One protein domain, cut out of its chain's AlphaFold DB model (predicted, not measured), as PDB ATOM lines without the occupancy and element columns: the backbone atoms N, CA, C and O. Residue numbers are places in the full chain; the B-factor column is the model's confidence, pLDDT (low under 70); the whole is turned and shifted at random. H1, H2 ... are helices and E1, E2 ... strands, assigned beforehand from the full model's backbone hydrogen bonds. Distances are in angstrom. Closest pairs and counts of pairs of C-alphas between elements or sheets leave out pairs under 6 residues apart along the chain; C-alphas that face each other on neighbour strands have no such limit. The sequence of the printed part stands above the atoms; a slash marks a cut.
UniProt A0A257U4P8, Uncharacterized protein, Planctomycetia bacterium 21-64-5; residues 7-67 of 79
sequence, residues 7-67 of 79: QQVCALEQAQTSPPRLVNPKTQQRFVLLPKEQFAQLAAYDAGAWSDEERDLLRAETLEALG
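What this domain is: This is residues 7 to 67 of the 79 residues of an uncharacterized protein of Planctomycetia bacterium 21-64-5 (UniProt A0A257U4P8). This is a strung-out chain with no packed core: short helix H1 and the hairpin of strands E1 and E2 lie toward one end, short helix H2 comes next along the length, and the longest helix, H3, is alone at the other end. The hairpin's tip, residues 24 to 29, sticks out, and residues 43 to 67, of which 52 to 65 belong to H3, make a free arm. The printed part has 61 residues, with three named helices and two named strands in the order H1, E1, E2, H2, H3; the two strands form an antiparallel sheet, and the class is mostly helix. The whole is extended, with a radius of gyration of the C-alphas of 17.9 A, and spans 52 by 24 by 21 A, a rod.

Where its parts are: H1 is residues 7 to 13, 10.1 A long, and its C-alpha 7 is at (83.101, -59.905, 20.065). E1 is residues 21 to 23 and E2 is residues 30 to 32. H2 is residues 36 to 42, 9.8 A long, beginning with C-alpha 36 at (69.734, -45.080, 15.693). H3 is residues 52 to 65, 19.9 A long, and its C-alpha 65 is at (77.369, -18.826, -5.354).

How they stand to each other: H1 is apart from E2, H2 and H3. E1 and E2 are a hairpin, antiparallel at 152 degrees between their directions. C-alphas 22 and 31 face each other at 5.0 A, and N 22 and O 31, like N 31 and O 22, are within hydrogen-bond range at 2.8 A. A tight link of 3 residues joins E2 to H2. H2 and H3 are apart, and H3 is apart from E1 and E2 too. In H1, H2 and H3 every O i to N i+4 pair is within hydrogen-bond range.

The domain as a whole: The two C-alphas farthest apart are those of Gln 7 and Gly 67, at 53.4 A. The printed part has no cut, and no link is long. The mean pLDDT of the printed part is 84.6, and residues 63 to 67 are under 70.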
ATOM      1  N   GLN A   7      82.064 -59.933  21.100       87.44
ATOM      2  CA  GLN A   7      83.101 -59.905  20.065       87.44
ATOM      3  C   GLN A   7      82.841 -58.822  19.011       87.44
ATOM      4  O   GLN A   7      83.771 -58.159  18.560       87.44
ATOM      5  N   GLN A   8      81.579 -58.627  18.622       87.50
ATOM      6  CA  GLN A   8      81.197 -57.591  17.664       87.50
ATOM      7  C   GLN A   8      81.303 -56.195  18.275       87.50
ATOM      8  O   GLN A   8      81.749 -55.286  17.585       87.50
ATOM      9  N   VAL A   9      80.952 -56.027  19.555       88.31
ATOM     10  CA  VAL A   9      81.133 -54.753  20.271       88.31
ATOM     11  C   VAL A   9      82.611 -54.368  20.292       88.31
ATOM     12  O   VAL A   9      82.963 -53.286  19.832       88.31
ATOM     13  N   CYS A  10      83.487 -55.289  20.700       87.56
ATOM     14  CA  CYS A  10      84.928 -55.038  20.729       87.56
ATOM     15  C   CYS A  10      85.493 -54.723  19.328       87.56
ATOM     16  O   CYS A  10      86.288 -53.800  19.162       87.56
ATOM     17  N   ALA A  11      85.035 -55.433  18.290       86.56
ATOM     18  CA  ALA A  11      85.439 -55.161  16.910       86.56
ATOM     19  C   ALA A  11      84.966 -53.786  16.399       86.56
ATOM     20  O   ALA A  11      85.666 -53.159  15.603       86.56
ATOM     21  N   LEU A  12      83.796 -53.311  16.841       86.31
ATOM     22  CA  LEU A  12      83.281 -51.983  16.497       86.31
ATOM     23  C   LEU A  12      84.057 -50.868  17.208       86.31
ATOM     24  O   LEU A  12      84.326 -49.844  16.587       86.31
ATOM     25  N   GLU A  13      84.459 -51.071  18.464       85.88
ATOM     26  CA  GLU A  13      85.299 -50.122  19.212       85.88
ATOM     27  C   GLU A  13      86.704 -49.984  18.609       85.88
ATOM     28  O   GLU A  13      87.283 -48.902  18.611       85.88
ATOM     29  N   GLN A  14      87.241 -51.072  18.052       85.88
ATOM     30  CA  GLN A  14      88.551 -51.100  17.392       85.88
ATOM     31  C   GLN A  14      88.485 -50.783  15.891       85.88
ATOM     32  O   GLN A  14      89.498 -50.868  15.187       85.88
ATOM     33  N   ALA A  15      87.305 -50.446  15.366       83.00
ATOM     34  CA  ALA A  15      87.141 -50.175  13.949       83.00
ATOM     35  C   ALA A  15      87.959 -48.941  13.537       83.00
ATOM     36  O   ALA A  15      87.781 -47.844  14.054       83.00
ATOM     37  N   GLN A  16      88.820 -49.109  12.531       77.81
ATOM     38  CA  GLN A  16      89.667 -48.029  12.003       77.81
ATOM     39  C   GLN A  16      88.888 -46.992  11.175       77.81
ATOM     40  O   GLN A  16      89.439 -45.967  10.780       77.81
ATOM     41  N   THR A  17      87.616 -47.257  10.870       75.00
ATOM     42  CA  THR A  17      86.766 -46.383  10.057       75.00
ATOM     43  C   THR A  17      85.523 -45.982  10.834       75.00
ATOM     44  O   THR A  17      84.789 -46.853  11.304       75.00
ATOM     45  N   SER A  18      85.247 -44.681  10.891       80.25
ATOM     46  CA  SER A  18      84.002 -44.126  11.426       80.25
ATOM     47  C   SER A  18      83.186 -43.505  10.284       80.25
ATOM     48  O   SER A  18      83.703 -42.619   9.603       80.25
ATOM     49  N   PRO A  19      81.931 -43.934  10.048       84.62
ATOM     50  CA  PRO A  19      81.218 -45.032  10.712       84.62
ATOM     51  C   PRO A  19      81.756 -46.437  10.345       84.62
ATOM     52  O   PRO A  19      82.307 -46.614   9.250       84.62
ATOM     53  N   PRO A  20      81.589 -47.449  11.224       89.81
ATOM     54  CA  PRO A  20      82.039 -48.816  10.968       89.81
ATOM     55  C   PRO A  20      81.366 -49.427   9.736       89.81
ATOM     56  O   PRO A  20      80.156 -49.297   9.533       89.81
ATOM     57  N   ARG A  21      82.151 -50.140   8.924       89.81
ATOM     58  CA  ARG A  21      81.675 -50.827   7.718       89.81
ATOM     59  C   ARG A  21      81.671 -52.328   7.951       89.81
ATOM     60  O   ARG A  21      82.676 -52.901   8.359       89.81
ATOM     61  N   LEU A  22      80.546 -52.960   7.661       89.56
ATOM     62  CA  LEU A  22      80.351 -54.395   7.802       89.56
ATOM     63  C   LEU A  22      80.221 -55.026   6.420       89.56
ATOM     64  O   LEU A  22      79.677 -54.428   5.494       89.56
ATOM     65  N   VAL A  23      80.698 -56.255   6.282       90.88
ATOM     66  CA  VAL A  23      80.522 -57.045   5.062       90.88
ATOM     67  C   VAL A  23      79.911 -58.374   5.458       90.88
ATOM     68  O   VAL A  23      80.426 -59.054   6.342       90.88
ATOM     69  N   ASN A  24      78.814 -58.759   4.811       89.94
ATOM     70  CA  ASN A  24      78.288 -60.107   4.947       89.94
ATOM     71  C   ASN A  24      79.199 -61.056   4.152       89.94
ATOM     72  O   ASN A  24      79.229 -60.968   2.925       89.94
ATOM     73  N   PRO A  25      79.923 -61.984   4.798       89.56
ATOM     74  CA  PRO A  25      80.894 -62.826   4.105       89.56
ATOM     75  C   PRO A  25      80.239 -63.795   3.109       89.56
ATOM     76  O   PRO A  25      80.873 -64.170   2.126       89.56
ATOM     77  N   LYS A  26      78.970 -64.175   3.326       94.12
ATOM     78  CA  LYS A  26      78.240 -65.108   2.453       94.12
ATOM     79  C   LYS A  26      77.733 -64.443   1.175       94.12
ATOM     80  O   LYS A  26      77.750 -65.074   0.127       94.12
ATOM     81  N   THR A  27      77.268 -63.197   1.264       94.94
ATOM     82  CA  THR A  27      76.662 -62.474   0.127       94.94
ATOM     83  C   THR A  27      77.553 -61.373  -0.440       94.94
ATOM     84  O   THR A  27      77.201 -60.775  -1.449       94.94
ATOM     85  N   GLN A  28      78.683 -61.068   0.209       92.62
ATOM     86  CA  GLN A  28      79.567 -59.929  -0.085       92.62
ATOM     87  C   GLN A  28      78.875 -58.554  -0.017       92.62
ATOM     88  O   GLN A  28      79.436 -57.537  -0.430       92.62
ATOM     89  N   GLN A  29      77.664 -58.500   0.541       95.12
ATOM     90  CA  GLN A  29      76.924 -57.260   0.707       95.12
ATOM     91  C   GLN A  29      77.580 -56.395   1.783       95.12
ATOM     92  O   GLN A  29      77.963 -56.890   2.844       95.12
ATOM     93  N   ARG A  30      77.707 -55.100   1.497       92.94
ATOM     94  CA  ARG A  30      78.350 -54.120   2.374       92.94
ATOM     95  C   ARG A  30      77.288 -53.309   3.106       92.94
ATOM     96  O   ARG A  30      76.304 -52.896   2.500       92.94
ATOM     97  N   PHE A  31      77.517 -53.068   4.385       90.50
ATOM     98  CA  PHE A  31      76.649 -52.300   5.264       90.50
ATOM     99  C   PHE A  31      77.474 -51.255   6.007       90.50
ATOM    100  O   PHE A  31      78.672 -51.435   6.233       90.50
ATOM    101  N   VAL A  32      76.821 -50.175   6.415       90.44
ATOM    102  CA  VAL A  32      77.392 -49.164   7.305       90.44
ATOM    103  C   VAL A  32      76.564 -49.175   8.582       90.44
ATOM    104  O   VAL A  32      75.337 -49.135   8.511       90.44
ATOM    105  N   LEU A  33      77.223 -49.283   9.735       90.31
ATOM    106  CA  LEU A  33      76.546 -49.275  11.026       90.31
ATOM    107  C   LEU A  33      76.466 -47.837  11.548       90.31
ATOM    108  O   LEU A  33      77.491 -47.177  11.702       90.31
ATOM    109  N   LEU A  34      75.252 -47.368  11.832       89.62
ATOM    110  CA  LEU A  34      74.998 -46.035  12.374       89.62
ATOM    111  C   LEU A  34      74.197 -46.129  13.678       89.62
ATOM    112  O   LEU A  34      73.311 -46.985  13.776       89.62
ATOM    113  N   PRO A  35      74.456 -45.244  14.658       89.50
ATOM    114  CA  PRO A  35      73.562 -45.044  15.791       89.50
ATOM    115  C   PRO A  35      72.144 -44.722  15.320       89.50
ATOM    116  O   PRO A  35      71.947 -44.029  14.317       89.50
ATOM    117  N   LYS A  36      71.148 -45.205  16.063       89.25
ATOM    118  CA  LYS A  36      69.734 -45.080  15.693       89.25
ATOM    119  C   LYS A  36      69.315 -43.622  15.508       89.25
ATOM    120  O   LYS A  36      68.570 -43.309  14.585       89.25
ATOM    121  N   GLU A  37      69.809 -42.741  16.364       90.31
ATOM    122  CA  GLU A  37      69.507 -41.313  16.369       90.31
ATOM    123  C   GLU A  37      70.048 -40.639  15.103       90.31
ATOM    124  O   GLU A  37      69.339 -39.861  14.471       90.31
ATOM    125  N   GLN A  38      71.265 -41.001  14.683       88.00
ATOM    126  CA  GLN A  38      71.866 -40.497  13.443       88.00
ATOM    127  C   GLN A  38      71.134 -41.027  12.211       88.00
ATOM    128  O   GLN A  38      70.860 -40.272  11.282       88.00
ATOM    129  N   PHE A  39      70.766 -42.311  12.206       89.31
ATOM    130  CA  PHE A  39      69.974 -42.870  11.114       89.31
ATOM    131  C   PHE A  39      68.607 -42.185  10.997       89.31
ATOM    132  O   PHE A  39      68.186 -41.865   9.892       89.31
ATOM    133  N   ALA A  40      67.933 -41.909  12.117       88.00
ATOM    134  CA  ALA A  40      66.649 -41.212  12.112       88.00
ATOM    135  C   ALA A  40      66.759 -39.785  11.553       88.00
ATOM    136  O   ALA A  40      65.869 -39.349  10.828       88.00
ATOM    137  N   GLN A  41      67.854 -39.079  11.850       88.00
ATOM    138  CA  GLN A  41      68.139 -37.774  11.245       88.00
ATOM    139  C   GLN A  41      68.374 -37.890   9.737       88.00
ATOM    140  O   GLN A  41      67.835 -37.096   8.975       88.00
ATOM    141  N   LEU A  42      69.132 -38.897   9.294       85.56
ATOM    142  CA  LEU A  42      69.398 -39.125   7.871       85.56
ATOM    143  C   LEU A  42      68.154 -39.564   7.096       85.56
ATOM    144  O   LEU A  42      68.003 -39.202   5.938       85.56
ATOM    145  N   ALA A  43      67.243 -40.297   7.734       84.12
ATOM    146  CA  ALA A  43      65.993 -40.735   7.121       84.12
ATOM    147  C   ALA A  43      65.031 -39.576   6.801       84.12
ATOM    148  O   ALA A  43      64.057 -39.786   6.084       84.12
ATOM    149  N   ALA A  44      65.285 -38.373   7.325       84.62
ATOM    150  CA  ALA A  44      64.555 -37.170   6.936       84.62
ATOM    151  C   ALA A  44      64.979 -36.628   5.557       84.62
ATOM    152  O   ALA A  44      64.264 -35.806   4.991       84.62
ATOM    153  N   TYR A  45      66.127 -37.065   5.032       81.94
ATOM    154  CA  TYR A  45      66.631 -36.658   3.724       81.94
ATOM    155  C   TYR A  45      66.207 -37.654   2.646       81.94
ATOM    156  O   TYR A  45      66.122 -38.859   2.900       81.94
ATOM    157  N   ASP A  46      65.977 -37.151   1.431       80.69
ATOM    158  CA  ASP A  46      65.773 -38.025   0.282       80.69
ATOM    159  C   ASP A  46      67.087 -38.746  -0.058       80.69
ATOM    160  O   ASP A  46      68.143 -38.132  -0.217       80.69
ATOM    161  N   ALA A  47      67.015 -40.075  -0.118       80.25
ATOM    162  CA  ALA A  47      68.119 -40.954  -0.491       80.25
ATOM    163  C   ALA A  47      68.015 -41.427  -1.953       80.25
ATOM    164  O   ALA A  47      68.784 -42.294  -2.382       80.25
ATOM    165  N   GLY A  48      67.044 -40.903  -2.703       82.94
ATOM    166  CA  GLY A  48      66.899 -41.104  -4.134       82.94
ATOM    167  C   GLY A  48      68.084 -40.555  -4.926       82.94
ATOM    168  O   GLY A  48      68.834 -39.685  -4.482       82.94
ATOM    169  N   ALA A  49      68.269 -41.089  -6.133       83.00
ATOM    170  CA  ALA A  49      69.151 -40.450  -7.096       83.00
ATOM    171  C   ALA A  49      68.552 -39.092  -7.471       83.00
ATOM    172  O   ALA A  49      67.352 -39.019  -7.723       83.00
ATOM    173  N   TRP A  50      69.384 -38.052  -7.543       83.94
ATOM    174  CA  TRP A  50      68.901 -36.729  -7.922       83.94
ATOM    175  C   TRP A  50      68.247 -36.760  -9.301       83.94
ATOM    176  O   TRP A  50      68.846 -37.218 -10.291       83.94
ATOM    177  N   SER A  51      67.035 -36.223  -9.354       86.44
ATOM    178  CA  SER A  51      66.330 -35.929 -10.594       86.44
ATOM    179  C   SER A  51      67.143 -34.976 -11.472       86.44
ATOM    180  O   SER A  51      68.114 -34.346 -11.031       86.44
ATOM    181  N   ASP A  52      66.797 -34.923 -12.757       87.94
ATOM    182  CA  ASP A  52      67.420 -33.967 -13.673       87.94
ATOM    183  C   ASP A  52      67.140 -32.529 -13.204       87.94
ATOM    184  O   ASP A  52      68.049 -31.702 -13.179       87.94
ATOM    185  N   GLU A  53      65.933 -32.271 -12.700       86.69
ATOM    186  CA  GLU A  53      65.510 -30.974 -12.178       86.69
ATOM    187  C   GLU A  53      66.297 -30.549 -10.926       86.69
ATOM    188  O   GLU A  53      66.753 -29.410 -10.843       86.69
ATOM    189  N   GLU A  54      66.513 -31.454  -9.965       87.00
ATOM    190  CA  GLU A  54      67.336 -31.171  -8.775       87.00
ATOM    191  C   GLU A  54      68.797 -30.894  -9.143       87.00
ATOM    192  O   GLU A  54      69.442 -30.025  -8.554       87.00
ATOM    193  N   ARG A  55      69.324 -31.606 -10.146       87.81
ATOM    194  CA  ARG A  55      70.679 -31.370 -10.662       87.81
ATOM    195  C   ARG A  55      70.810 -30.006 -11.328       87.81
ATOM    196  O   ARG A  55      71.828 -29.339 -11.129       87.81
ATOM    197  N   ASP A  56      69.811 -29.597 -12.100       85.38
ATOM    198  CA  ASP A  56      69.813 -28.303 -12.777       85.38
ATOM    199  C   ASP A  56      69.654 -27.140 -11.789       85.38
ATOM    200  O   ASP A  56      70.377 -26.147 -11.905       85.38
ATOM    201  N   LEU A  57      68.806 -27.291 -10.765       85.50
ATOM    202  CA  LEU A  57      68.695 -26.324  -9.668       85.50
ATOM    203  C   LEU A  57      70.020 -26.168  -8.919       85.50
ATOM    204  O   LEU A  57      70.494 -25.046  -8.755       85.50
ATOM    205  N   LEU A  58      70.677 -27.271  -8.548       83.38
ATOM    206  CA  LEU A  58      71.969 -27.178  -7.870       83.38
ATOM    207  C   LEU A  58      73.035 -26.520  -8.754       83.38
ATOM    208  O   LEU A  58      73.871 -25.755  -8.266       83.38
ATOM    209  N   ARG A  59      73.036 -26.805 -10.061       81.44
ATOM    210  CA  ARG A  59      73.952 -26.149 -11.000       81.44
ATOM    211  C   ARG A  59      73.721 -24.636 -11.011       81.44
ATOM    212  O   ARG A  59      74.705 -23.901 -10.985       81.44
ATOM    213  N   ALA A  60      72.467 -24.184 -11.024       77.81
ATOM    214  CA  ALA A  60      72.128 -22.764 -10.962       77.81
ATOM    215  C   ALA A  60      72.596 -22.119  -9.645       77.81
ATOM    216  O   ALA A  60      73.320 -21.128  -9.691       77.81
ATOM    217  N   GLU A  61      72.303 -22.734  -8.494       74.75
ATOM    218  CA  GLU A  61      72.755 -22.254  -7.175       74.75
ATOM    219  C   GLU A  61      74.287 -22.191  -7.072       74.75
ATOM    220  O   GLU A  61      74.854 -21.265  -6.496       74.75
ATOM    221  N   THR A  62      74.986 -23.162  -7.663       74.44
ATOM    222  CA  THR A  62      76.455 -23.190  -7.672       74.44
ATOM    223  C   THR A  62      77.029 -22.065  -8.535       74.44
ATOM    224  O   THR A  62      78.041 -21.468  -8.169       74.44
ATOM    225  N   LEU A  63      76.398 -21.750  -9.670       68.06
ATOM    226  CA  LEU A  63      76.799 -20.634 -10.533       68.06
ATOM    227  C   LEU A  63      76.552 -19.277  -9.861       68.06
ATOM    228  O   LEU A  63      77.417 -18.402  -9.932       68.06
ATOM    229  N   GLU A  64      75.425 -19.125  -9.164       64.50
ATOM    230  CA  GLU A  64      75.110 -17.940  -8.358       64.50
ATOM    231  C   GLU A  64      76.127 -17.769  -7.215       64.50
ATOM    232  O   GLU A  64      76.736 -16.709  -7.071       64.50
ATOM    233  N   ALA A  65      76.413 -18.839  -6.463       65.50
ATOM    234  CA  ALA A  65      77.369 -18.826  -5.354       65.50
ATOM    235  C   ALA A  65      78.817 -18.534  -5.792       65.50
ATOM    236  O   ALA A  65      79.593 -17.954  -5.029       65.50
ATOM    237  N   LEU A  66      79.194 -18.919  -7.013       67.81
ATOM    238  CA  LEU A  66      80.492 -18.582  -7.603       67.81
ATOM    239  C   LEU A  66      80.541 -17.139  -8.138       67.81
ATOM    240  O   LEU A  66      81.628 -16.661  -8.465       67.81
ATOM    241  N   GLY A  67      79.404 -16.434  -8.198       60.59
ATOM    242  CA  GLY A  67      79.281 -15.078  -8.740       60.59
ATOM    243  C   GLY A  67      79.335 -15.029 -10.268       60.59
ATOM    244  O   GLY A  67      79.766 -14.029 -10.834       60.59
TER     245      GLY A  67